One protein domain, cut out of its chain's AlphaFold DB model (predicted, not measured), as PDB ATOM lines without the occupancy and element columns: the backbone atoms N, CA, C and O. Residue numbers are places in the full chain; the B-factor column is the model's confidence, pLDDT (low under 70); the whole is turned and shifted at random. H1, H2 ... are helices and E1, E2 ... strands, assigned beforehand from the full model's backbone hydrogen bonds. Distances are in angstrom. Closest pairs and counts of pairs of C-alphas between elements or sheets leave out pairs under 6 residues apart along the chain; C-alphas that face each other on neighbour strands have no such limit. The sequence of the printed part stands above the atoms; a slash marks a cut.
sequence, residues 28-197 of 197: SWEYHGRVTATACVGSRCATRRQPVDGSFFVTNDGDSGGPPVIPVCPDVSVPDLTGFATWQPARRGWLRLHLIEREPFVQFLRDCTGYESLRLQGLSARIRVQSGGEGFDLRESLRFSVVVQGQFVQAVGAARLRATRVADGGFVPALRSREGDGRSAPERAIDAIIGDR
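Overview. This is residues 28 to 197 of the 197 residues of an uncharacterized protein of Deltaproteobacteria bacterium (UniProt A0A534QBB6). A long antiparallel sheet of seven strands is twisted and curled into an open trough, with H2 lying in the hollow of its E2, E1 and E7 part and H1 standing up on the E5 part. The unnamed residues 59 to 84 run along the open side of the trough, which is not closed: E2 and E3 are its two edges. The printed part has 170 residues with seven named strands and two named helices, in the order E1 E2 E3 E4 H1 E5 E6 E7 H2, and the sheet's order is E2 E1 E7 E6 E5 E4 E3. The class is mixed, helices and strands; the whole is compact, with a radius of gyration of the C-alphas of 16.7 A and spans of 51 by 36 by 31 A.

Arrangement. In the sheet, E5, residues 119 to 129, E6, residues 135 to 148, and E7, residues 151 to 165, form a meander, each strand the antiparallel neighbour of the one before. N 124 and O 141 are 2.8 A apart between E5 and E6, and N 142 and O 157 are 2.8 A apart between E6 and E7, within hydrogen-bond range. Beside E7 is E1, residues 28 to 41, with N 36 and O 158 at 2.8 A. E1 forms a hairpin with E2, residues 44 to 58, with N 48 and O 37 at 2.8 A. Beside E5 is E4, residues 95 to 99, with N 97 and O 125 at 2.9 A. E4 forms a hairpin with the edge strand E3, residues 85 to 89, with N 88 and O 96 at 2.9 A. Edge to edge, the strands' lines turn by 87 degrees and the way across turns by 71 degrees. The sheet curls round H2, residues 185 to 195; the closest C-alphas of E1 and H2 are those of Ala 37 and Pro 186, 5.1 A. H1, residues 103 to 113, stands up from the sheet at 47 degrees, and its closest C-alphas to E5 are those of Val 106 and Leu 120, 6.5 A. The two helices are close but not clearly touching, with the C-alphas of Thr 113 and Glu 187 at 8.0 A. In H1 and H2 every O i to N i+4 pair is within hydrogen-bond range.

Along the chain. E1 begins at C-alpha 28, (20.984, -40.804, 7.306), and is 40.8 A long; E2 is 41.0 A, E7 43.1 A, E6 38.8 A and E5 30.5 A. E3 is 13.5 A, E4 12.9 A, H1 15.3 A and H2 15.1 A, H2 ending at C-alpha 195, (58.263, -28.361, 12.714).

Size, cuts and confidence. The C-alphas farthest apart, of Gly 132 and Arg 197, are 52.0 A apart. The printed part has no cut. The links E2 to E3, 26 residues, and E7 to H2, 19 residues, are long. The mean pLDDT of the printed part is 77.6; it is under 70 at residues 59 to 83, 168 to 187, 189 and 195 to 197.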
ATOM      1  N   SER A  28      19.835 -41.031   6.434       83.31
ATOM      2  CA  SER A  28      20.984 -40.804   7.306       83.31
ATOM      3  C   SER A  28      22.006 -41.923   7.190       83.31
ATOM      4  O   SER A  28      21.656 -43.100   7.217       83.31
ATOM      5  N   TRP A  29      23.279 -41.560   7.110       84.38
ATOM      6  CA  TRP A  29      24.389 -42.491   6.974       84.38
ATOM      7  C   TRP A  29      25.442 -42.233   8.035       84.38
ATOM      8  O   TRP A  29      25.764 -41.087   8.349       84.38
ATOM      9  N   GLU A  30      26.035 -43.314   8.522       86.19
ATOM     10  CA  GLU A  30      27.233 -43.287   9.349       86.19
ATOM     11  C   GLU A  30      28.383 -43.939   8.597       86.19
ATOM     12  O   GLU A  30      28.200 -44.926   7.881       86.19
ATOM     13  N   TYR A  31      29.585 -43.405   8.779       84.06
ATOM     14  CA  TYR A  31      30.808 -44.002   8.277       84.06
ATOM     15  C   TYR A  31      31.850 -44.132   9.375       84.06
ATOM     16  O   TYR A  31      31.941 -43.315  10.287       84.06
ATOM     17  N   HIS A  32      32.675 -45.159   9.232       89.19
ATOM     18  CA  HIS A  32      33.827 -45.424  10.076       89.19
ATOM     19  C   HIS A  32      35.000 -45.861   9.208       89.19
ATOM     20  O   HIS A  32      34.845 -46.475   8.144       89.19
ATOM     21  N   GLY A  33      36.213 -45.568   9.654       87.62
ATOM     22  CA  GLY A  33      37.388 -45.940   8.895       87.62
ATOM     23  C   GLY A  33      38.682 -45.324   9.380       87.62
ATOM     24  O   GLY A  33      38.911 -45.093  10.566       87.62
ATOM     25  N   ARG A  34      39.593 -45.128   8.430       87.81
ATOM     26  CA  ARG A  34      40.923 -44.593   8.704       87.81
ATOM     27  C   ARG A  34      41.408 -43.716   7.568       87.81
ATOM     28  O   ARG A  34      41.352 -44.119   6.405       87.81
ATOM     29  N   VAL A  35      42.019 -42.601   7.944       84.50
ATOM     30  CA  VAL A  35      42.845 -41.771   7.071       84.50
ATOM     31  C   VAL A  35      44.313 -41.977   7.433       84.50
ATOM     32  O   VAL A  35      44.691 -42.065   8.603       84.50
ATOM     33  N   THR A  36      45.161 -42.113   6.422       86.12
ATOM     34  CA  THR A  36      46.620 -42.112   6.547       86.12
ATOM     35  C   THR A  36      47.168 -40.999   5.678       86.12
ATOM     36  O   THR A  36      46.845 -40.944   4.497       86.12
ATOM     37  N   ALA A  37      48.010 -40.148   6.243       87.62
ATOM     38  CA  ALA A  37      48.716 -39.120   5.503       87.62
ATOM     39  C   ALA A  37      50.219 -39.278   5.706       87.62
ATOM     40  O   ALA A  37      50.674 -39.506   6.825       87.62
ATOM     41  N   THR A  38      50.985 -39.154   4.632       91.94
ATOM     42  CA  THR A  38      52.445 -39.104   4.664       91.94
ATOM     43  C   THR A  38      52.894 -37.843   3.955       91.94
ATOM     44  O   THR A  38      52.459 -37.610   2.833       91.94
ATOM     45  N   ALA A  39      53.774 -37.068   4.581       93.31
ATOM     46  CA  ALA A  39      54.419 -35.905   3.985       93.31
ATOM     47  C   ALA A  39      55.938 -36.101   3.990       93.31
ATOM     48  O   ALA A  39      56.480 -36.646   4.951       93.31
ATOM     49  N   CYS A  40      56.619 -35.670   2.932       94.19
ATOM     50  CA  CYS A  40      58.058 -35.819   2.764       94.19
ATOM     51  C   CYS A  40      58.709 -34.519   2.285       94.19
ATOM     52  O   CYS A  40      58.186 -33.849   1.393       94.19
ATOM     53  N   VAL A  41      59.889 -34.216   2.829       94.19
ATOM     54  CA  VAL A  41      60.785 -33.139   2.386       94.19
ATOM     55  C   VAL A  41      62.159 -33.747   2.114       94.19
ATOM     56  O   VAL A  41      62.862 -34.174   3.036       94.19
ATOM     57  N   GLY A  42      62.540 -33.817   0.836       89.38
ATOM     58  CA  GLY A  42      63.718 -34.574   0.407       89.38
ATOM     59  C   GLY A  42      63.574 -36.059   0.758       89.38
ATOM     60  O   GLY A  42      62.607 -36.697   0.354       89.38
ATOM     61  N   SER A  43      64.517 -36.606   1.529       89.56
ATOM     62  CA  SER A  43      64.504 -38.007   1.983       89.56
ATOM     63  C   SER A  43      63.789 -38.243   3.320       89.56
ATOM     64  O   SER A  43      63.652 -39.392   3.740       89.56
ATOM     65  N   ARG A  44      63.346 -37.187   4.016       92.31
ATOM     66  CA  ARG A  44      62.690 -37.302   5.329       92.31
ATOM     67  C   ARG A  44      61.180 -37.315   5.155       92.31
ATOM     68  O   ARG A  44      60.655 -36.478   4.425       92.31
ATOM     69  N   CYS A  45      60.494 -38.212   5.860       94.06
ATOM     70  CA  CYS A  45      59.044 -38.349   5.795       94.06
ATOM     71  C   CYS A  45      58.422 -38.482   7.187       94.06
ATOM     72  O   CYS A  45      58.966 -39.168   8.050       94.06
ATOM     73  N   ALA A  46      57.240 -37.901   7.367       93.50
ATOM     74  CA  ALA A  46      56.390 -38.091   8.531       93.50
ATOM     75  C   ALA A  46      55.064 -38.719   8.095       93.50
ATOM     76  O   ALA A  46      54.447 -38.285   7.122       93.50
ATOM     77  N   THR A  47      54.607 -39.736   8.828       91.56
ATOM     78  CA  THR A  47      53.306 -40.378   8.599       91.56
ATOM     79  C   THR A  47      52.401 -40.181   9.808       91.56
ATOM     80  O   THR A  47      52.821 -40.341  10.958       91.56
ATOM     81  N   ARG A  48      51.130 -39.877   9.550       87.00
ATOM     82  CA  ARG A  48      50.051 -39.810  10.535       87.00
ATOM     83  C   ARG A  48      48.919 -40.735  10.122       87.00
ATOM     84  O   ARG A  48      48.606 -40.886   8.944       87.00
ATOM     85  N   ARG A  49      48.324 -41.391  11.113       87.12
ATOM     86  CA  ARG A  49      47.173 -42.279  10.945       87.12
ATOM     87  C   ARG A  49      46.115 -41.840  11.933       87.12
ATOM     88  O   ARG A  49      46.429 -41.680  13.106       87.12
ATOM     89  N   GLN A  50      44.894 -41.662  11.457       79.38
ATOM     90  CA  GLN A  50      43.783 -41.199  12.273       79.38
ATOM     91  C   GLN A  50      42.553 -42.067  11.981       79.38
ATOM     92  O   GLN A  50      42.229 -42.259  10.803       79.38
ATOM     93  N   PRO A  51      41.891 -42.635  13.005       81.94
ATOM     94  CA  PRO A  51      40.546 -43.164  12.825       81.94
ATOM     95  C   PRO A  51      39.597 -42.011  12.499       81.94
ATOM     96  O   PRO A  51      39.745 -40.916  13.040       81.94
ATOM     97  N   VAL A  52      38.656 -42.246  11.595       76.00
ATOM     98  CA  VAL A  52      37.631 -41.259  11.258       76.00
ATOM     99  C   VAL A  52      36.280 -41.925  11.354       76.00
ATOM    100  O   VAL A  52      36.090 -43.012  10.814       76.00
ATOM    101  N   ASP A  53      35.379 -41.248  12.039       81.06
ATOM    102  CA  ASP A  53      33.996 -41.638  12.205       81.06
ATOM    103  C   ASP A  53      33.169 -40.377  11.962       81.06
ATOM    104  O   ASP A  53      33.601 -39.275  12.315       81.06
ATOM    105  N   GLY A  54      32.014 -40.518  11.332       74.69
ATOM    106  CA  GLY A  54      31.157 -39.379  11.058       74.69
ATOM    107  C   GLY A  54      29.837 -39.789  10.443       74.69
ATOM    108  O   GLY A  54      29.566 -40.968  10.214       74.69
ATOM    109  N   SER A  55      29.016 -38.786  10.173       76.31
ATOM    110  CA  SER A  55      27.676 -38.963   9.634       76.31
ATOM    111  C   SER A  55      27.421 -37.973   8.506       76.31
ATOM    112  O   SER A  55      27.923 -36.850   8.544       76.31
ATOM    113  N   PHE A  56      26.617 -38.365   7.530       74.19
ATOM    114  CA  PHE A  56      26.121 -37.483   6.474       74.19
ATOM    115  C   PHE A  56      24.700 -37.893   6.095       74.19
ATOM    116  O   PHE A  56      24.223 -38.957   6.490       74.19
ATOM    117  N   PHE A  57      24.014 -37.035   5.352       74.94
ATOM    118  CA  PHE A  57      22.677 -37.307   4.847       74.94
ATOM    119  C   PHE A  57      22.738 -37.390   3.322       74.94
ATOM    120  O   PHE A  57      23.376 -36.550   2.689       74.94
ATOM    121  N   VAL A  58      22.118 -38.415   2.746       74.62
ATOM    122  CA  VAL A  58      21.944 -38.557   1.298       74.62
ATOM    123  C   VAL A  58      20.549 -38.054   0.964       74.62
ATOM    124  O   VAL A  58      19.582 -38.661   1.420       74.62
ATOM    125  N   THR A  59      20.451 -36.975   0.186       67.31
ATOM    126  CA  THR A  59      19.209 -36.562  -0.479       67.31
ATOM    127  C   THR A  59      19.166 -37.210  -1.862       67.31
ATOM    128  O   THR A  59      20.146 -37.157  -2.604       67.31
ATOM    129  N   ASN A  60      18.054 -37.858  -2.218       59.56
ATOM    130  CA  ASN A  60      17.830 -38.342  -3.583       59.56
ATOM    131  C   ASN A  60      17.253 -37.200  -4.428       59.56
ATOM    132  O   ASN A  60      16.132 -37.266  -4.933       59.56
ATOM    133  N   ASP A  61      18.030 -36.135  -4.591       47.03
ATOM    134  CA  ASP A  61      17.744 -35.136  -5.611       47.03
ATOM    135  C   ASP A  61      18.258 -35.757  -6.913       47.03
ATOM    136  O   ASP A  61      19.470 -35.827  -7.123       47.03
ATOM    137  N   GLY A  62      17.347 -36.326  -7.712       37.97
ATOM    138  CA  GLY A  62      17.582 -37.264  -8.826       37.97
ATOM    139  C   GLY A  62      18.574 -36.875  -9.938       37.97
ATOM    140  O   GLY A  62      18.638 -37.574 -10.944       37.97
ATOM    141  N   ASP A  63      19.366 -35.822  -9.756       40.03
ATOM    142  CA  ASP A  63      20.476 -35.396 -10.610       40.03
ATOM    143  C   ASP A  63      21.841 -35.965 -10.179       40.03
ATOM    144  O   ASP A  63      22.782 -36.007 -10.970       40.03
ATOM    145  N   SER A  64      21.975 -36.473  -8.949       42.12
ATOM    146  CA  SER A  64      23.244 -36.998  -8.425       42.12
ATOM    147  C   SER A  64      23.314 -38.528  -8.510       42.12
ATOM    148  O   SER A  64      23.420 -39.239  -7.518       42.12
ATOM    149  N   GLY A  65      23.307 -39.072  -9.734       38.09
ATOM    150  CA  GLY A  65      23.440 -40.518 -10.015       38.09
ATOM    151  C   GLY A  65      24.800 -41.143  -9.643       38.09
ATOM    152  O   GLY A  65      25.176 -42.198 -10.161       38.09
ATOM    153  N   GLY A  66      25.579 -40.476  -8.792       47.03
ATOM    154  CA  GLY A  66      26.914 -40.861  -8.374       47.03
ATOM    155  C   GLY A  66      27.004 -41.009  -6.854       47.03
ATOM    156  O   GLY A  66      26.349 -40.282  -6.116       47.03
ATOM    157  N   PRO A  67      27.830 -41.934  -6.349       47.41
ATOM    158  CA  PRO A  67      28.052 -42.056  -4.920       47.41
ATOM    159  C   PRO A  67      28.565 -40.769  -4.255       47.41
ATOM    160  O   PRO A  67      29.244 -39.965  -4.904       47.41
ATOM    161  N   PRO A  68      28.263 -40.600  -2.955       53.66
ATOM    162  CA  PRO A  68      28.339 -39.331  -2.254       53.66
ATOM    163  C   PRO A  68      29.781 -38.865  -2.115       53.66
ATOM    164  O   PRO A  68      30.698 -39.652  -1.860       53.66
ATOM    165  N   VAL A  69      29.954 -37.551  -2.201       51.81
ATOM    166  CA  VAL A  69      31.159 -36.882  -1.720       51.81
ATOM    167  C   VAL A  69      30.979 -36.655  -0.240       51.81
ATOM    168  O   VAL A  69      30.071 -35.942   0.175       51.81
ATOM    169  N   ILE A  70      31.836 -37.260   0.569       53.44
ATOM    170  CA  ILE A  70      31.850 -36.973   1.998       53.44
ATOM    171  C   ILE A  70      32.579 -35.632   2.153       53.44
ATOM    172  O   ILE A  70      33.766 -35.572   1.817       53.44
ATOM    173  N   PRO A  71      31.917 -34.549   2.601       48.69
ATOM    174  CA  PRO A  71      32.588 -33.271   2.801       48.69
ATOM    175  C   PRO A  71      33.652 -33.440   3.891       48.69
ATOM    176  O   PRO A  71      33.345 -33.778   5.032       48.69
ATOM    177  N   VAL A  72      34.922 -33.255   3.524       57.00
ATOM    178  CA  VAL A  72      36.068 -33.396   4.447       57.00
ATOM    179  C   VAL A  72      36.480 -32.044   5.042       57.00
ATOM    180  O   VAL A  72      37.197 -32.002   6.038       57.00
ATOM    181  N   CYS A  73      36.016 -30.942   4.451       63.72
ATOM    182  CA  CYS A  73      36.477 -29.591   4.744       63.72
ATOM    183  C   CYS A  73      35.299 -28.796   5.326       63.72
ATOM    184  O   CYS A  73      34.341 -28.542   4.590       63.72
ATOM    185  N   PRO A  74      35.310 -28.452   6.627       54.28
ATOM    186  CA  PRO A  74      34.304 -27.548   7.170       54.28
ATOM    187  C   PRO A  74      34.392 -26.210   6.420       54.28
ATOM    188  O   PRO A  74      35.478 -25.783   6.038       54.28
ATOM    189  N   ASP A  75      33.244 -25.586   6.162       63.38
ATOM    190  CA  ASP A  75      33.123 -24.241   5.573       63.38
ATOM    191  C   ASP A  75      33.520 -24.079   4.090       63.38
ATOM    192  O   ASP A  75      33.397 -22.983   3.542       63.38
ATOM    193  N   VAL A  76      33.911 -25.156   3.399       63.06
ATOM    194  CA  VAL A  76      34.116 -25.146   1.939       63.06
ATOM    195  C   VAL A  76      32.978 -25.893   1.261       63.06
ATOM    196  O   VAL A  76      32.816 -27.102   1.438       63.06
ATOM    197  N   SER A  77      32.202 -25.176   0.448       64.62
ATOM    198  CA  SER A  77      31.172 -25.788  -0.389       64.62
ATOM    199  C   SER A  77      31.805 -26.823  -1.313       64.62
ATOM    200  O   SER A  77      32.711 -26.512  -2.090       64.62
ATOM    201  N   VAL A  78      31.320 -28.060  -1.238       64.25
ATOM    202  CA  VAL A  78      31.694 -29.095  -2.202       64.25
ATOM    203  C   VAL A  78      31.175 -28.645  -3.570       64.25
ATOM    204  O   VAL A  78      29.979 -28.372  -3.690       64.25
ATOM    205  N   PRO A  79      32.037 -28.518  -4.592       64.94
ATOM    206  CA  PRO A  79      31.581 -28.151  -5.924       64.94
ATOM    207  C   PRO A  79      30.671 -29.253  -6.476       64.94
ATOM    208  O   PRO A  79      30.857 -30.429  -6.155       64.94
ATOM    209  N   ASP A  80      29.716 -28.885  -7.330       67.56
ATOM    210  CA  ASP A  80      28.902 -29.874  -8.035       67.56
ATOM    211  C   ASP A  80      29.813 -30.773  -8.883       67.56
ATOM    212  O   ASP A  80      30.401 -30.344  -9.879       67.56
ATOM    213  N   LEU A  81      29.959 -32.028  -8.455       65.56
ATOM    214  CA  LEU A  81      30.833 -32.984  -9.123       65.56
ATOM    215  C   LEU A  81      30.319 -33.386 -10.501       65.56
ATOM    216  O   LEU A  81      31.118 -33.846 -11.314       65.56
ATOM    217  N   THR A  82      29.023 -33.225 -10.768       65.56
ATOM    218  CA  THR A  82      28.365 -33.714 -11.987       65.56
ATOM    219  C   THR A  82      28.976 -33.093 -13.244       65.56
ATOM    220  O   THR A  82      29.060 -33.745 -14.284       65.56
ATOM    221  N   GLY A  83      29.491 -31.863 -13.134       68.31
ATOM    222  CA  GLY A  83      30.142 -31.153 -14.234       68.31
ATOM    223  C   GLY A  83      31.579 -31.587 -14.538       68.31
ATOM    224  O   GLY A  83      32.045 -31.364 -15.651       68.31
ATOM    225  N   PHE A  84      32.303 -32.209 -13.598       75.00
ATOM    226  CA  PHE A  84      33.741 -32.466 -13.783       75.00
ATOM    227  C   PHE A  84      34.244 -33.823 -13.281       75.00
ATOM    228  O   PHE A  84      35.436 -34.118 -13.398       75.00
ATOM    229  N   ALA A  85      33.378 -34.689 -12.763       77.62
ATOM    230  CA  ALA A  85      33.723 -36.049 -12.383       77.62
ATOM    231  C   ALA A  85      32.567 -37.019 -12.651       77.62
ATOM    232  O   ALA A  85      31.396 -36.671 -12.605       77.62
ATOM    233  N   THR A  86      32.900 -38.277 -12.916       82.69
ATOM    234  CA  THR A  86      31.919 -39.343 -13.131       82.69
ATOM    235  C   THR A  86      32.389 -40.647 -12.506       82.69
ATOM    236  O   THR A  86      33.588 -40.883 -12.334       82.69
ATOM    237  N   TRP A  87      31.449 -41.525 -12.173       82.38
ATOM    238  CA  TRP A  87      31.744 -42.861 -11.678       82.38
ATOM    239  C   TRP A  87      31.652 -43.873 -12.812       82.38
ATOM    240  O   TRP A  87      30.643 -43.990 -13.494       82.38
ATOM    241  N   GLN A  88      32.725 -44.633 -13.010       86.06
ATOM    242  CA  GLN A  88      32.798 -45.652 -14.052       86.06
ATOM    243  C   GLN A  88      32.865 -47.050 -13.441       86.06
ATOM    244  O   GLN A  88      33.564 -47.239 -12.434       86.06
ATOM    245  N   PRO A  89      32.245 -48.062 -14.070       87.25
ATOM    246  CA  PRO A  89      32.424 -49.448 -13.673       87.25
ATOM    247  C   PRO A  89      33.901 -49.862 -13.631       87.25
ATOM    248  O   PRO A  89      34.709 -49.536 -14.504       87.25
ATOM    249  N   ALA A  90      34.256 -50.625 -12.605       87.62
ATOM    250  CA  ALA A  90      35.536 -51.297 -12.446       87.62
ATOM    251  C   ALA A  90      35.310 -52.773 -12.068       87.62
ATOM    252  O   ALA A  90      34.194 -53.286 -11.994       87.62
ATOM    253  N   ARG A  91      36.399 -53.521 -11.869       89.00
ATOM    254  CA  ARG A  91      36.315 -54.967 -11.615       89.00
ATOM    255  C   ARG A  91      35.666 -55.268 -10.261       89.00
ATOM    256  O   ARG A  91      35.938 -54.581  -9.282       89.00
ATOM    257  N   ARG A  92      34.935 -56.389 -10.183       88.19
ATOM    258  CA  ARG A  92      34.377 -56.958  -8.935       88.19
ATOM    259  C   ARG A  92      33.408 -56.012  -8.202       88.19
ATOM    260  O   ARG A  92      33.494 -55.881  -6.981       88.19
ATOM    261  N   GLY A  93      32.532 -55.340  -8.951       86.25
ATOM    262  CA  GLY A  93      31.494 -54.454  -8.404       86.25
ATOM    263  C   GLY A  93      32.014 -53.128  -7.842       86.25
ATOM    264  O   GLY A  93      31.258 -52.390  -7.224       86.25
ATOM    265  N   TRP A  94      33.299 -52.821  -8.024       92.12
ATOM    266  CA  TRP A  94      33.828 -51.499  -7.709       92.12
ATOM    267  C   TRP A  94      33.448 -50.514  -8.806       92.12
ATOM    268  O   TRP A  94      33.520 -50.848  -9.983       92.12
ATOM    269  N   LEU A  95      33.154 -49.285  -8.417       89.56
ATOM    270  CA  LEU A  95      33.168 -48.108  -9.268       89.56
ATOM    271  C   LEU A  95      34.467 -47.348  -9.015       89.56
ATOM    272  O   LEU A  95      35.021 -47.384  -7.912       89.56
ATOM    273  N   ARG A  96      34.979 -46.675 -10.040       89.25
ATOM    274  CA  ARG A  96      36.124 -45.768  -9.938       89.25
ATOM    275  C   ARG A  96      35.687 -44.356 -10.290       89.25
ATOM    276  O   ARG A  96      34.963 -44.178 -11.265       89.25
ATOM    277  N   LEU A  97      36.172 -43.380  -9.537       85.31
ATOM    278  CA  LEU A  97      36.012 -41.980  -9.893       85.31
ATOM    279  C   LEU A  97      36.905 -41.676 -11.096       85.31
ATOM    280  O   LEU A  97      38.088 -42.036 -11.121       85.31
ATOM    281  N   HIS A  98      36.333 -41.016 -12.086       86.38
ATOM    282  CA  HIS A  98      37.010 -40.489 -13.251       86.38
ATOM    283  C   HIS A  98      36.799 -38.979 -13.275       86.38
ATOM    284  O   HIS A  98      35.670 -38.521 -13.405       86.38
ATOM    285  N   LEU A  99      37.880 -38.213 -13.126       83.94
ATOM    286  CA  LEU A  99      37.824 -36.768 -13.320       83.94
ATOM    287  C   LEU A  99      37.747 -36.477 -14.818       83.94
ATOM    288  O   LEU A  99      38.615 -36.923 -15.570       83.94
ATOM    289  N   ILE A 100      36.713 -35.743 -15.205       87.06
ATOM    290  CA  ILE A 100      36.503 -35.191 -16.541       87.06
ATOM    291  C   ILE A 100      37.333 -33.911 -16.665       87.06
ATOM    292  O   ILE A 100      38.178 -33.813 -17.550       87.06
ATOM    293  N   GLU A 101      37.167 -32.986 -15.714       85.44
ATOM    294  CA  GLU A 101      37.974 -31.769 -15.612       85.44
ATOM    295  C   GLU A 101      38.745 -31.765 -14.295       85.44
ATOM    296  O   GLU A 101      38.236 -32.118 -13.228       85.44
ATOM    297  N   ARG A 102      40.024 -31.401 -14.364       87.06
ATOM    298  CA  ARG A 102      40.930 -31.507 -13.218       87.06
ATOM    299  C   ARG A 102      40.971 -30.215 -12.418       87.06
ATOM    300  O   ARG A 102      41.141 -30.253 -11.203       87.06
ATOM    301  N   GLU A 103      40.861 -29.088 -13.100       89.00
ATOM    302  CA  GLU A 103      41.052 -27.746 -12.571       89.00
ATOM    303  C   GLU A 103      40.038 -27.404 -11.468       89.00
ATOM    304  O   GLU A 103      40.501 -26.997 -10.398       89.00
ATOM    305  N   PRO A 104      38.718 -27.656 -11.620       84.25
ATOM    306  CA  PRO A 104      37.753 -27.412 -10.545       84.25
ATOM    307  C   PRO A 104      38.068 -28.224  -9.284       84.25
ATOM    308  O   PRO A 104      38.036 -27.705  -8.169       84.25
ATOM    309  N   PHE A 105      38.474 -29.486  -9.455       83.06
ATOM    310  CA  PHE A 105      38.869 -30.345  -8.341       83.06
ATOM    311  C   PHE A 105      40.137 -29.844  -7.639       83.06
ATOM    312  O   PHE A 105      40.229 -29.862  -6.415       83.06
ATOM    313  N   VAL A 106      41.133 -29.383  -8.402       87.44
ATOM    314  CA  VAL A 106      42.357 -28.796  -7.835       87.44
ATOM    315  C   VAL A 106      42.041 -27.517  -7.067       87.44
ATOM    316  O   VAL A 106      42.621 -27.321  -6.000       87.44
ATOM    317  N   GLN A 107      41.138 -26.677  -7.574       87.44
ATOM    318  CA  GLN A 107      40.730 -25.457  -6.881       87.44
ATOM    319  C   GLN A 107      40.030 -25.782  -5.560       87.44
ATOM    320  O   GLN A 107      40.470 -25.302  -4.523       87.44
ATOM    321  N   PHE A 108      39.072 -26.711  -5.566       82.94
ATOM    322  CA  PHE A 108      38.440 -27.198  -4.340       82.94
ATOM    323  C   PHE A 108      39.459 -27.708  -3.309       82.94
ATOM    324  O   PHE A 108      39.359 -27.397  -2.125       82.94
ATOM    325  N   LEU A 109      40.483 -28.457  -3.737       83.12
ATOM    326  CA  LEU A 109      41.540 -28.916  -2.830       83.12
ATOM    327  C   LEU A 109      42.386 -27.768  -2.264       83.12
ATOM    328  O   LEU A 109      42.833 -27.859  -1.122       83.12
ATOM    329  N   ARG A 110      42.639 -26.711  -3.040       87.31
ATOM    330  CA  ARG A 110      43.342 -25.514  -2.550       87.31
ATOM    331  C   ARG A 110      42.512 -24.798  -1.504       87.31
ATOM    332  O   ARG A 110      43.039 -24.522  -0.435       87.31
ATOM    333  N   ASP A 111      41.233 -24.587  -1.788       83.62
ATOM    334  CA  ASP A 111      40.305 -23.912  -0.883       83.62
ATOM    335  C   ASP A 111      40.151 -24.711   0.419       83.62
ATOM    336  O   ASP A 111      40.253 -24.161   1.509       83.62
ATOM    337  N   CYS A 112      40.028 -26.038   0.311       77.81
ATOM    338  CA  CYS A 112      39.947 -26.954   1.448       77.81
ATOM    339  C   CYS A 112      41.206 -26.976   2.328       77.81
ATOM    340  O   CYS A 112      41.104 -27.124   3.542       77.81
ATOM    341  N   THR A 113      42.396 -26.904   1.728       77.56
ATOM    342  CA  THR A 113      43.670 -27.069   2.459       77.56
ATOM    343  C   THR A 113      44.366 -25.752   2.790       77.56
ATOM    344  O   THR A 113      45.383 -25.758   3.476       77.56
ATOM    345  N   GLY A 114      43.895 -24.631   2.240       84.25
ATOM    346  CA  GLY A 114      44.550 -23.325   2.330       84.25
ATOM    347  C   GLY A 114      45.875 -23.207   1.561       84.25
ATOM    348  O   GLY A 114      46.518 -22.159   1.602       84.25
ATOM    349  N   TYR A 115      46.325 -24.248   0.849       87.38
ATOM    350  CA  TYR A 115      47.603 -24.228   0.132       87.38
ATOM    351  C   TYR A 115      47.432 -23.843  -1.342       87.38
ATOM    352  O   TYR A 115      47.292 -24.710  -2.203       87.38
ATOM    353  N   GLU A 116      47.567 -22.559  -1.683       91.12
ATOM    354  CA  GLU A 116      47.514 -22.084  -3.082       91.12
ATOM    355  C   GLU A 116      48.543 -22.773  -3.999       91.12
ATOM    356  O   GLU A 116      48.291 -23.055  -5.173       91.12
ATOM    357  N   SER A 117      49.709 -23.109  -3.441       94.31
ATOM    358  CA  SER A 117      50.798 -23.797  -4.139       94.31
ATOM    359  C   SER A 117      50.511 -25.277  -4.428       94.31
ATOM    360  O   SER A 117      51.344 -25.945  -5.053       94.31
ATOM    361  N   LEU A 118      49.354 -25.801  -4.000       93.06
ATOM    362  CA  LEU A 118      48.971 -27.191  -4.200       93.06
ATOM    363  C   LEU A 118      48.966 -27.546  -5.686       93.06
ATOM    364  O   LEU A 118      48.322 -26.913  -6.533       93.06
ATOM    365  N   ARG A 119      49.694 -28.620  -5.987       94.75
ATOM    366  CA  ARG A 119      49.711 -29.297  -7.279       94.75
ATOM    367  C   ARG A 119      49.282 -30.736  -7.073       94.75
ATOM    368  O   ARG A 119      49.996 -31.524  -6.451       94.75
ATOM    369  N   LEU A 120      48.128 -31.086  -7.626       91.75
ATOM    370  CA  LEU A 120      47.672 -32.468  -7.678       91.75
ATOM    371  C   LEU A 120      48.615 -33.275  -8.569       91.75
ATOM    372  O   LEU A 120      48.931 -32.847  -9.674       91.75
ATOM    373  N   GLN A 121      49.022 -34.457  -8.124       94.56
ATOM    374  CA  GLN A 121      49.865 -35.383  -8.886       94.56
ATOM    375  C   GLN A 121      49.101 -36.655  -9.256       94.56
ATOM    376  O   GLN A 121      49.296 -37.191 -10.342       94.56
ATOM    377  N   GLY A 122      48.205 -37.117  -8.383       91.31
ATOM    378  CA  GLY A 122      47.353 -38.264  -8.660       91.31
ATOM    379  C   GLY A 122      46.151 -38.337  -7.732       91.31
ATOM    380  O   GLY A 122      46.238 -37.975  -6.561       91.31
ATOM    381  N   LEU A 123      45.047 -38.844  -8.269       89.31
ATOM    382  CA  LEU A 123      43.830 -39.163  -7.537       89.31
ATOM    383  C   LEU A 123      43.404 -40.583  -7.908       89.31
ATOM    384  O   LEU A 123      43.418 -40.969  -9.077       89.31
ATOM    385  N   SER A 124      42.998 -41.358  -6.913       89.31
ATOM    386  CA  SER A 124      42.267 -42.598  -7.116       89.31
ATOM    387  C   SER A 124      41.196 -42.695  -6.051       89.31
ATOM    388  O   SER A 124      41.532 -42.813  -4.881       89.31
ATOM    389  N   ALA A 125      39.932 -42.689  -6.453       88.19
ATOM    390  CA  ALA A 125      38.815 -43.005  -5.577       88.19
ATOM    391  C   ALA A 125      38.049 -44.189  -6.160       88.19
ATOM    392  O   ALA A 125      37.862 -44.306  -7.377       88.19
ATOM    393  N   ARG A 126      37.678 -45.125  -5.295       91.31
ATOM    394  CA  ARG A 126      36.879 -46.291  -5.642       91.31
ATOM    395  C   ARG A 126      35.852 -46.533  -4.570       91.31
ATOM    396  O   ARG A 126      36.187 -46.529  -3.389       91.31
ATOM    397  N   ILE A 127      34.653 -46.867  -4.999       87.88
ATOM    398  CA  ILE A 127      33.560 -47.195  -4.102       87.88
ATOM    399  C   ILE A 127      32.895 -48.482  -4.547       87.88
ATOM    400  O   ILE A 127      32.875 -48.814  -5.729       87.88
ATOM    401  N   ARG A 128      32.395 -49.245  -3.592       91.19
ATOM    402  CA  ARG A 128      31.584 -50.423  -3.849       91.19
ATOM    403  C   ARG A 128      30.344 -50.335  -2.985       91.19
ATOM    404  O   ARG A 128      30.445 -50.480  -1.769       91.19
ATOM    405  N   VAL A 129      29.211 -50.124  -3.634       87.44
ATOM    406  CA  VAL A 129      27.894 -50.137  -3.001       87.44
ATOM    407  C   VAL A 129      27.470 -51.594  -2.790       87.44
ATOM    408  O   VAL A 129      27.697 -52.454  -3.645       87.44
ATOM    409  N   GLN A 130      26.946 -51.892  -1.608       87.75
ATOM    410  CA  GLN A 130      26.429 -53.206  -1.244       87.75
ATOM    411  C   GLN A 130      25.061 -53.436  -1.899       87.75
ATOM    412  O   GLN A 130      24.371 -52.497  -2.290       87.75
ATOM    413  N   SER A 131      24.663 -54.702  -2.027       81.06
ATOM    414  CA  SER A 131      23.337 -55.045  -2.549       81.06
ATOM    415  C   SER A 131      22.247 -54.407  -1.678       81.06
ATOM    416  O   SER A 131      22.339 -54.462  -0.454       81.06
ATOM    417  N   GLY A 132      21.261 -53.770  -2.311       78.69
ATOM    418  CA  GLY A 132      20.194 -53.035  -1.624       78.69
ATOM    419  C   GLY A 132      20.507 -51.567  -1.319       78.69
ATOM    420  O   GLY A 132      19.615 -50.866  -0.870       78.69
ATOM    421  N   GLY A 133      21.729 -51.077  -1.573       82.38
ATOM    422  CA  GLY A 133      22.038 -49.645  -1.452       82.38
ATOM    423  C   GLY A 133      22.149 -49.117  -0.015       82.38
ATOM    424  O   GLY A 133      22.265 -47.913   0.164       82.38
ATOM    425  N   GLU A 134      22.161 -49.999   0.992       87.81
ATOM    426  CA  GLU A 134      22.177 -49.671   2.436       87.81
ATOM    427  C   GLU A 134      23.595 -49.659   3.051       87.81
ATOM    428  O   GLU A 134      23.786 -49.449   4.251       87.81
ATOM    429  N   GLY A 135      24.624 -49.907   2.240       88.75
ATOM    430  CA  GLY A 135      26.014 -49.922   2.686       88.75
ATOM    431  C   GLY A 135      26.994 -49.671   1.548       88.75
ATOM    432  O   GLY A 135      26.715 -50.009   0.399       88.75
ATOM    433  N   PHE A 136      28.180 -49.142   1.850       89.69
ATOM    434  CA  PHE A 136      29.279 -49.090   0.883       89.69
ATOM    435  C   PHE A 136      30.664 -49.160   1.531       89.69
ATOM    436  O   PHE A 136      30.856 -48.809   2.693       89.69
ATOM    437  N   ASP A 137      31.651 -49.598   0.749       92.19
ATOM    438  CA  ASP A 137      33.071 -49.444   1.073       92.19
ATOM    439  C   ASP A 137      33.694 -48.389   0.143       92.19
ATOM    440  O   ASP A 137      33.544 -48.481  -1.077       92.19
ATOM    441  N   LEU A 138      34.456 -47.444   0.697       88.81
ATOM    442  CA  LEU A 138      35.187 -46.405  -0.035       88.81
ATOM    443  C   LEU A 138      36.700 -46.571   0.162       88.81
ATOM    444  O   LEU A 138      37.192 -46.859   1.258       88.81
ATOM    445  N   ARG A 139      37.461 -46.386  -0.916       92.19
ATOM    446  CA  ARG A 139      38.925 -46.365  -0.914       92.19
ATOM    447  C   ARG A 139      39.417 -45.198  -1.738       92.19
ATOM    448  O   ARG A 139      39.175 -45.168  -2.942       92.19
ATOM    449  N   GLU A 140      40.192 -44.323  -1.118       88.50
ATOM    450  CA  GLU A 140      40.724 -43.142  -1.786       88.50
ATOM    451  C   GLU A 140      42.219 -42.981  -1.553       88.50
ATOM    452  O   GLU A 140      42.766 -43.394  -0.529       88.50
ATOM    453  N   SER A 141      42.885 -42.378  -2.528       89.81
ATOM    454  CA  SER A 141      44.258 -41.921  -2.444       89.81
ATOM    455  C   SER A 141      44.400 -40.622  -3.218       89.81
ATOM    456  O   SER A 141      44.059 -40.549  -4.397       89.81
ATOM    457  N   LEU A 142      44.965 -39.627  -2.550       89.38
ATOM    458  CA  LEU A 142      45.319 -38.336  -3.102       89.38
ATOM    459  C   LEU A 142      46.829 -38.156  -2.971       89.38
ATOM    460  O   LEU A 142      47.376 -38.282  -1.879       89.38
ATOM    461  N   ARG A 143      47.512 -37.856  -4.071       93.38
ATOM    462  CA  ARG A 143      48.924 -37.475  -4.078       93.38
ATOM    463  C   ARG A 143      49.039 -36.056  -4.590       93.38
ATOM    464  O   ARG A 143      48.562 -35.757  -5.685       93.38
ATOM    465  N   PHE A 144      49.715 -35.209  -3.835       92.00
ATOM    466  CA  PHE A 144      49.900 -33.810  -4.177       92.00
ATOM    467  C   PHE A 144      51.251 -33.306  -3.675       92.00
ATOM    468  O   PHE A 144      51.953 -33.978  -2.922       92.00
ATOM    469  N   SER A 145      51.629 -32.117  -4.117       95.25
ATOM    470  CA  SER A 145      52.759 -31.382  -3.559       95.25
ATOM    471  C   SER A 145      52.360 -29.953  -3.250       95.25
ATOM    472  O   SER A 145      51.556 -29.385  -3.986       95.25
ATOM    473  N   VAL A 146      52.962 -29.381  -2.217       94.62
ATOM    474  CA  VAL A 146      52.773 -27.992  -1.786       94.62
ATOM    475  C   VAL A 146      54.128 -27.358  -1.496       94.62
ATOM    476  O   VAL A 146      55.119 -28.054  -1.265       94.62
ATOM    477  N   VAL A 147      54.169 -26.033  -1.509       93.75
ATOM    478  CA  VAL A 147      55.276 -25.246  -0.967       93.75
ATOM    479  C   VAL A 147      54.815 -24.629   0.344       93.75
ATOM    480  O   VAL A 147      53.855 -23.860   0.350       93.75
ATOM    481  N   VAL A 148      55.504 -24.952   1.436       89.50
ATOM    482  CA  VAL A 148      55.218 -24.429   2.779       89.50
ATOM    483  C   VAL A 148      56.502 -23.824   3.328       89.50
ATOM    484  O   VAL A 148      57.533 -24.491   3.353       89.50
ATOM    485  N   GLN A 149      56.464 -22.538   3.698       89.19
ATOM    486  CA  GLN A 149      57.642 -21.787   4.167       89.19
ATOM    487  C   GLN A 149      58.862 -21.918   3.224       89.19
ATOM    488  O   GLN A 149      60.000 -22.092   3.653       89.19
ATOM    489  N   GLY A 150      58.623 -21.896   1.906       90.88
ATOM    490  CA  GLY A 150      59.664 -22.046   0.880       90.88
ATOM    491  C   GLY A 150      60.168 -23.481   0.660       90.88
ATOM    492  O   GLY A 150      60.980 -23.708  -0.234       90.88
ATOM    493  N   GLN A 151      59.679 -24.467   1.418       91.25
ATOM    494  CA  GLN A 151      60.053 -25.870   1.253       91.25
ATOM    495  C   GLN A 151      59.057 -26.618   0.372       91.25
ATOM    496  O   GLN A 151      57.849 -26.550   0.585       91.25
ATOM    497  N   PHE A 152      59.570 -27.386  -0.587       94.75
ATOM    498  CA  PHE A 152      58.756 -28.303  -1.375       94.75
ATOM    499  C   PHE A 152      58.441 -29.567  -0.566       94.75
ATOM    500  O   PHE A 152      59.350 -30.306  -0.177       94.75
ATOM    501  N   VAL A 153      57.152 -29.822  -0.353       95.12
ATOM    502  CA  VAL A 153      56.633 -30.977   0.383       95.12
ATOM    503  C   VAL A 153      55.841 -31.858  -0.574       95.12
ATOM    504  O   VAL A 153      54.923 -31.390  -1.250       95.12
ATOM    505  N   GLN A 154      56.163 -33.148  -0.619       95.69
ATOM    506  CA  GLN A 154      55.334 -34.154  -1.284       95.69
ATOM    507  C   GLN A 154      54.438 -34.827  -0.257       95.69
ATOM    508  O   GLN A 154      54.926 -35.273   0.778       95.69
ATOM    509  N   ALA A 155      53.147 -34.942  -0.547       91.81
ATOM    510  CA  ALA A 155      52.180 -35.532   0.358       91.81
ATOM    511  C   ALA A 155      51.323 -36.599  -0.331       91.81
ATOM    512  O   ALA A 155      50.962 -36.504  -1.507       91.81
ATOM    513  N   VAL A 156      50.984 -37.635   0.432       91.69
ATOM    514  CA  VAL A 156      50.023 -38.669   0.055       91.69
ATOM    515  C   VAL A 156      49.017 -38.826   1.183       91.69
ATOM    516  O   VAL A 156      49.391 -39.219   2.284       91.69
ATOM    517  N   GLY A 157      47.748 -38.564   0.894       88.12
ATOM    518  CA  GLY A 157      46.610 -38.948   1.721       88.12
ATOM    519  C   GLY A 157      45.973 -40.228   1.185       88.12
ATOM    520  O   GLY A 157      45.898 -40.434  -0.026       88.12
ATOM    521  N   ALA A 158      45.520 -41.103   2.071       88.88
ATOM    522  CA  ALA A 158      44.746 -42.283   1.719       88.88
ATOM    523  C   ALA A 158      43.648 -42.533   2.752       88.88
ATOM    524  O   ALA A 158      43.911 -42.499   3.955       88.88
ATOM    525  N   ALA A 159      42.446 -42.842   2.278       85.25
ATOM    526  CA  ALA A 159      41.287 -43.134   3.108       85.25
ATOM    527  C   ALA A 159      40.741 -44.533   2.808       85.25
ATOM    528  O   ALA A 159      40.756 -45.012   1.669       85.25
ATOM    529  N   ARG A 160      40.267 -45.206   3.853       91.62
ATOM    530  CA  ARG A 160      39.480 -46.438   3.753       91.62
ATOM    531  C   ARG A 160      38.307 -46.314   4.697       91.62
ATOM    532  O   ARG A 160      38.529 -46.305   5.907       91.62
ATOM    533  N   LEU A 161      37.111 -46.227   4.136       87.69
ATOM    534  CA  LEU A 161      35.879 -46.040   4.886       87.69
ATOM    535  C   LEU A 161      34.908 -47.170   4.578       87.69
ATOM    536  O   LEU A 161      34.911 -47.736   3.481       87.69
ATOM    537  N   ARG A 162      34.061 -47.460   5.552       91.50
ATOM    538  CA  ARG A 162      32.835 -48.216   5.381       91.50
ATOM    539  C   ARG A 162      31.701 -47.355   5.898       91.50
ATOM    540  O   ARG A 162      31.834 -46.774   6.971       91.50
ATOM    541  N   ALA A 163      30.616 -47.304   5.144       88.62
ATOM    542  CA  ALA A 163      29.415 -46.599   5.537       88.62
ATOM    543  C   ALA A 163      28.204 -47.525   5.503       88.62
ATOM    544  O   ALA A 163      28.154 -48.471   4.709       88.62
ATOM    545  N   THR A 164      27.248 -47.232   6.370       91.12
ATOM    546  CA  THR A 164      25.972 -47.934   6.502       91.12
ATOM    547  C   THR A 164      24.870 -46.920   6.740       91.12
ATOM    548  O   THR A 164      25.069 -45.948   7.474       91.12
ATOM    549  N   ARG A 165      23.712 -47.157   6.133       87.25
ATOM    550  CA  ARG A 165      22.514 -46.370   6.396       87.25
ATOM    551  C   ARG A 165      22.016 -46.645   7.816       87.25
ATOM    552  O   ARG A 165      22.091 -47.772   8.308       87.25
ATOM    553  N   VAL A 166      21.552 -45.599   8.484       85.94
ATOM    554  CA  VAL A 166      20.988 -45.640   9.834       85.94
ATOM    555  C   VAL A 166      19.471 -45.558   9.718       85.94
ATOM    556  O   VAL A 166      18.952 -44.818   8.884       85.94
ATOM    557  N   ALA A 167      18.757 -46.316  10.551       76.19
ATOM    558  CA  ALA A 167      17.303 -46.239  10.616       76.19
ATOM    559  C   ALA A 167      16.836 -44.824  11.007       76.19
ATOM    560  O   ALA A 167      17.473 -44.148  11.825       76.19
ATOM    561  N   ASP A 168      15.713 -44.390  10.432       63.44
ATOM    562  CA  ASP A 168      15.149 -43.058  10.658       63.44
ATOM    563  C   ASP A 168      14.952 -42.785  12.162       63.44
ATOM    564  O   ASP A 168      14.400 -43.604  12.898       63.44
ATOM    565  N   GLY A 169      15.453 -41.635  12.631       56.72
ATOM    566  CA  GLY A 169      15.451 -41.242  14.050       56.72
ATOM    567  C   GLY A 169      16.743 -41.541  14.829       56.72
ATOM    568  O   GLY A 169      16.861 -41.113  15.973       56.72
ATOM    569  N   GLY A 170      17.724 -42.220  14.218       51.66
ATOM    570  CA  GLY A 170      19.050 -42.475  14.804       51.66
ATOM    571  C   GLY A 170      20.130 -41.437  14.469       51.66
ATOM    572  O   GLY A 170      21.256 -41.568  14.941       51.66
ATOM    573  N   PHE A 171      19.820 -40.419  13.657       48.78
ATOM    574  CA  PHE A 171      20.802 -39.422  13.225       48.78
ATOM    575  C   PHE A 171      21.244 -38.536  14.388       48.78
ATOM    576  O   PHE A 171      20.540 -37.615  14.804       48.78
ATOM    577  N   VAL A 172      22.448 -38.792  14.887       53.66
ATOM    578  CA  VAL A 172      23.171 -37.842  15.724       53.66
ATOM    579  C   VAL A 172      24.138 -37.111  14.798       53.66
ATOM    580  O   VAL A 172      25.083 -37.747  14.334       53.66
ATOM    581  N   PRO A 173      23.947 -35.810  14.496       49.16
ATOM    582  CA  PRO A 173      24.913 -35.060  13.707       49.16
ATOM    583  C   PRO A 173      26.246 -35.034  14.455       49.16
ATOM    584  O   PRO A 173      26.466 -34.239  15.369       49.16
ATOM    585  N   ALA A 174      27.150 -35.930  14.077       46.00
ATOM    586  CA  ALA A 174      28.489 -35.981  14.620       46.00
ATOM    587  C   ALA A 174      29.428 -35.232  13.674       46.00
ATOM    588  O   ALA A 174      30.288 -35.821  13.029       46.00
ATOM    589  N   LEU A 175      29.342 -33.900  13.669       43.31
ATOM    590  CA  LEU A 175      30.533 -33.075  13.435       43.31
ATOM    591  C   LEU A 175      31.323 -32.986  14.748       43.31
ATOM    592  O   LEU A 175      31.581 -31.917  15.287       43.31
ATOM    593  N   ARG A 176      31.681 -34.138  15.318       40.97
ATOM    594  CA  ARG A 176      32.709 -34.204  16.353       40.97
ATOM    595  C   ARG A 176      33.845 -35.034  15.797       40.97
ATOM    596  O   ARG A 176      33.989 -36.211  16.111       40.97
ATOM    597  N   SER A 177      34.689 -34.371  15.004       40.38
ATOM    598  CA  SER A 177      36.113 -34.693  15.050       40.38
ATOM    599  C   SER A 177      36.473 -34.746  16.534       40.38
ATOM    600  O   SER A 177      36.360 -33.734  17.227       40.38
ATOM    601  N   ARG A 178      36.758 -35.945  17.061       41.16
ATOM    602  CA  ARG A 178      37.284 -36.107  18.422       41.16
ATOM    603  C   ARG A 178      38.384 -35.068  18.609       41.16
ATOM    604  O   ARG A 178      39.304 -35.053  17.794       41.16
ATOM    605  N   GLU A 179      38.228 -34.231  19.635       37.44
ATOM    606  CA  GLU A 179      39.122 -33.144  20.045       37.44
ATOM    607  C   GLU A 179      40.548 -33.303  19.498       37.44
ATOM    608  O   GLU A 179      41.368 -34.079  19.988       37.44
ATOM    609  N   GLY A 180      40.809 -32.563  18.432       47.12
ATOM    610  CA  GLY A 180      42.119 -32.259  17.888       47.12
ATOM    611  C   GLY A 180      42.080 -30.789  17.489       47.12
ATOM    612  O   GLY A 180      40.992 -30.246  17.312       47.12
ATOM    613  N   ASP A 181      43.232 -30.142  17.377       52.16
ATOM    614  CA  ASP A 181      43.435 -28.693  17.177       52.16
ATOM    615  C   ASP A 181      42.824 -28.057  15.899       52.16
ATOM    616  O   ASP A 181      43.294 -27.022  15.439       52.16
ATOM    617  N   GLY A 182      41.807 -28.675  15.297       58.56
ATOM    618  CA  GLY A 182      41.197 -28.287  14.030       58.56
ATOM    619  C   GLY A 182      41.920 -28.841  12.804       58.56
ATOM    620  O   GLY A 182      41.323 -28.861  11.732       58.56
ATOM    621  N   ARG A 183      43.153 -29.358  12.932       59.97
ATOM    622  CA  ARG A 183      43.934 -29.811  11.773       59.97
ATOM    623  C   ARG A 183      43.568 -31.216  11.307       59.97
ATOM    624  O   ARG A 183      43.456 -32.175  12.082       59.97
ATOM    625  N   SER A 184      43.485 -31.356   9.994       65.88
ATOM    626  CA  SER A 184      43.342 -32.607   9.264       65.88
ATOM    627  C   SER A 184      44.593 -33.496   9.387       65.88
ATOM    628  O   SER A 184      45.699 -33.058   9.717       65.88
ATOM    629  N   ALA A 185      44.451 -34.799   9.119       61.41
ATOM    630  CA  ALA A 185      45.595 -35.717   9.111       61.41
ATOM    631  C   ALA A 185      46.716 -35.315   8.119       61.41
ATOM    632  O   ALA A 185      47.883 -35.465   8.495       61.41
ATOM    633  N   PRO A 186      46.416 -34.816   6.900       63.50
ATOM    634  CA  PRO A 186      47.416 -34.236   6.004       63.50
ATOM    635  C   PRO A 186      48.177 -33.057   6.606       63.50
ATOM    636  O   PRO A 186      49.406 -33.084   6.588       63.50
ATOM    637  N   GLU A 187      47.484 -32.082   7.193       68.38
ATOM    638  CA  GLU A 187      48.123 -30.914   7.815       68.38
ATOM    639  C   GLU A 187      49.044 -31.340   8.952       68.38
ATOM    640  O   GLU A 187      50.224 -31.016   8.939       68.38
ATOM    641  N   ARG A 188      48.580 -32.216   9.851       72.12
ATOM    642  CA  ARG A 188      49.432 -32.731  10.937       72.12
ATOM    643  C   ARG A 188      50.647 -33.521  10.451       72.12
ATOM    644  O   ARG A 188      51.644 -33.599  11.167       72.12
ATOM    645  N   ALA A 189      50.573 -34.170   9.289       67.00
ATOM    646  CA  ALA A 189      51.729 -34.843   8.700       67.00
ATOM    647  C   ALA A 189      52.726 -33.831   8.112       67.00
ATOM    648  O   ALA A 189      53.932 -34.025   8.257       67.00
ATOM    649  N   ILE A 190      52.226 -32.760   7.489       75.56
ATOM    650  CA  ILE A 190      53.030 -31.650   6.963       75.56
ATOM    651  C   ILE A 190      53.691 -30.872   8.114       75.56
ATOM    652  O   ILE A 190      54.901 -30.668   8.101       75.56
ATOM    653  N   ASP A 191      52.942 -30.530   9.158       81.75
ATOM    654  CA  ASP A 191      53.470 -29.838  10.337       81.75
ATOM    655  C   ASP A 191      54.545 -30.660  11.040       81.75
ATOM    656  O   ASP A 191      55.584 -30.132  11.413       81.75
ATOM    657  N   ALA A 192      54.342 -31.974  11.162       75.62
ATOM    658  CA  ALA A 192      55.330 -32.857  11.765       75.62
ATOM    659  C   ALA A 192      56.653 -32.907  10.988       75.62
ATOM    660  O   ALA A 192      57.699 -33.087  11.596       75.62
ATOM    661  N   ILE A 193      56.633 -32.775   9.654       79.38
ATOM    662  CA  ILE A 193      57.870 -32.805   8.859       79.38
ATOM    663  C   ILE A 193      58.566 -31.436   8.794       79.38
ATOM    664  O   ILE A 193      59.788 -31.385   8.631       79.38
ATOM    665  N   ILE A 194      57.808 -30.343   8.926       77.94
ATOM    666  CA  ILE A 194      58.330 -28.969   8.890       77.94
ATOM    667  C   ILE A 194      58.789 -28.503  10.279       77.94
ATOM    668  O   ILE A 194      59.853 -27.901  10.377       77.94
ATOM    669  N   GLY A 195      58.027 -28.807  11.335       62.12
ATOM    670  CA  GLY A 195      58.263 -28.361  12.714       62.12
ATOM    671  C   GLY A 195      59.310 -29.149  13.511       62.12
ATOM    672  O   GLY A 195      59.730 -28.678  14.558       62.12
ATOM    673  N   ASP A 196      59.774 -30.308  13.028       56.25
ATOM    674  CA  ASP A 196      60.901 -31.072  13.613       56.25
ATOM    675  C   ASP A 196      62.283 -30.442  13.262       56.25
ATOM    676  O   ASP A 196      63.262 -31.142  12.973       56.25
ATOM    677  N   ARG A 197      62.375 -29.106  13.214       48.56
ATOM    678  CA  ARG A 197      63.599 -28.336  12.929       48.56
ATOM    679  C   ARG A 197      63.713 -27.123  13.834       48.56
ATOM    680  O   ARG A 197      64.864 -26.859  14.244       48.56
TER     681      ARG A 197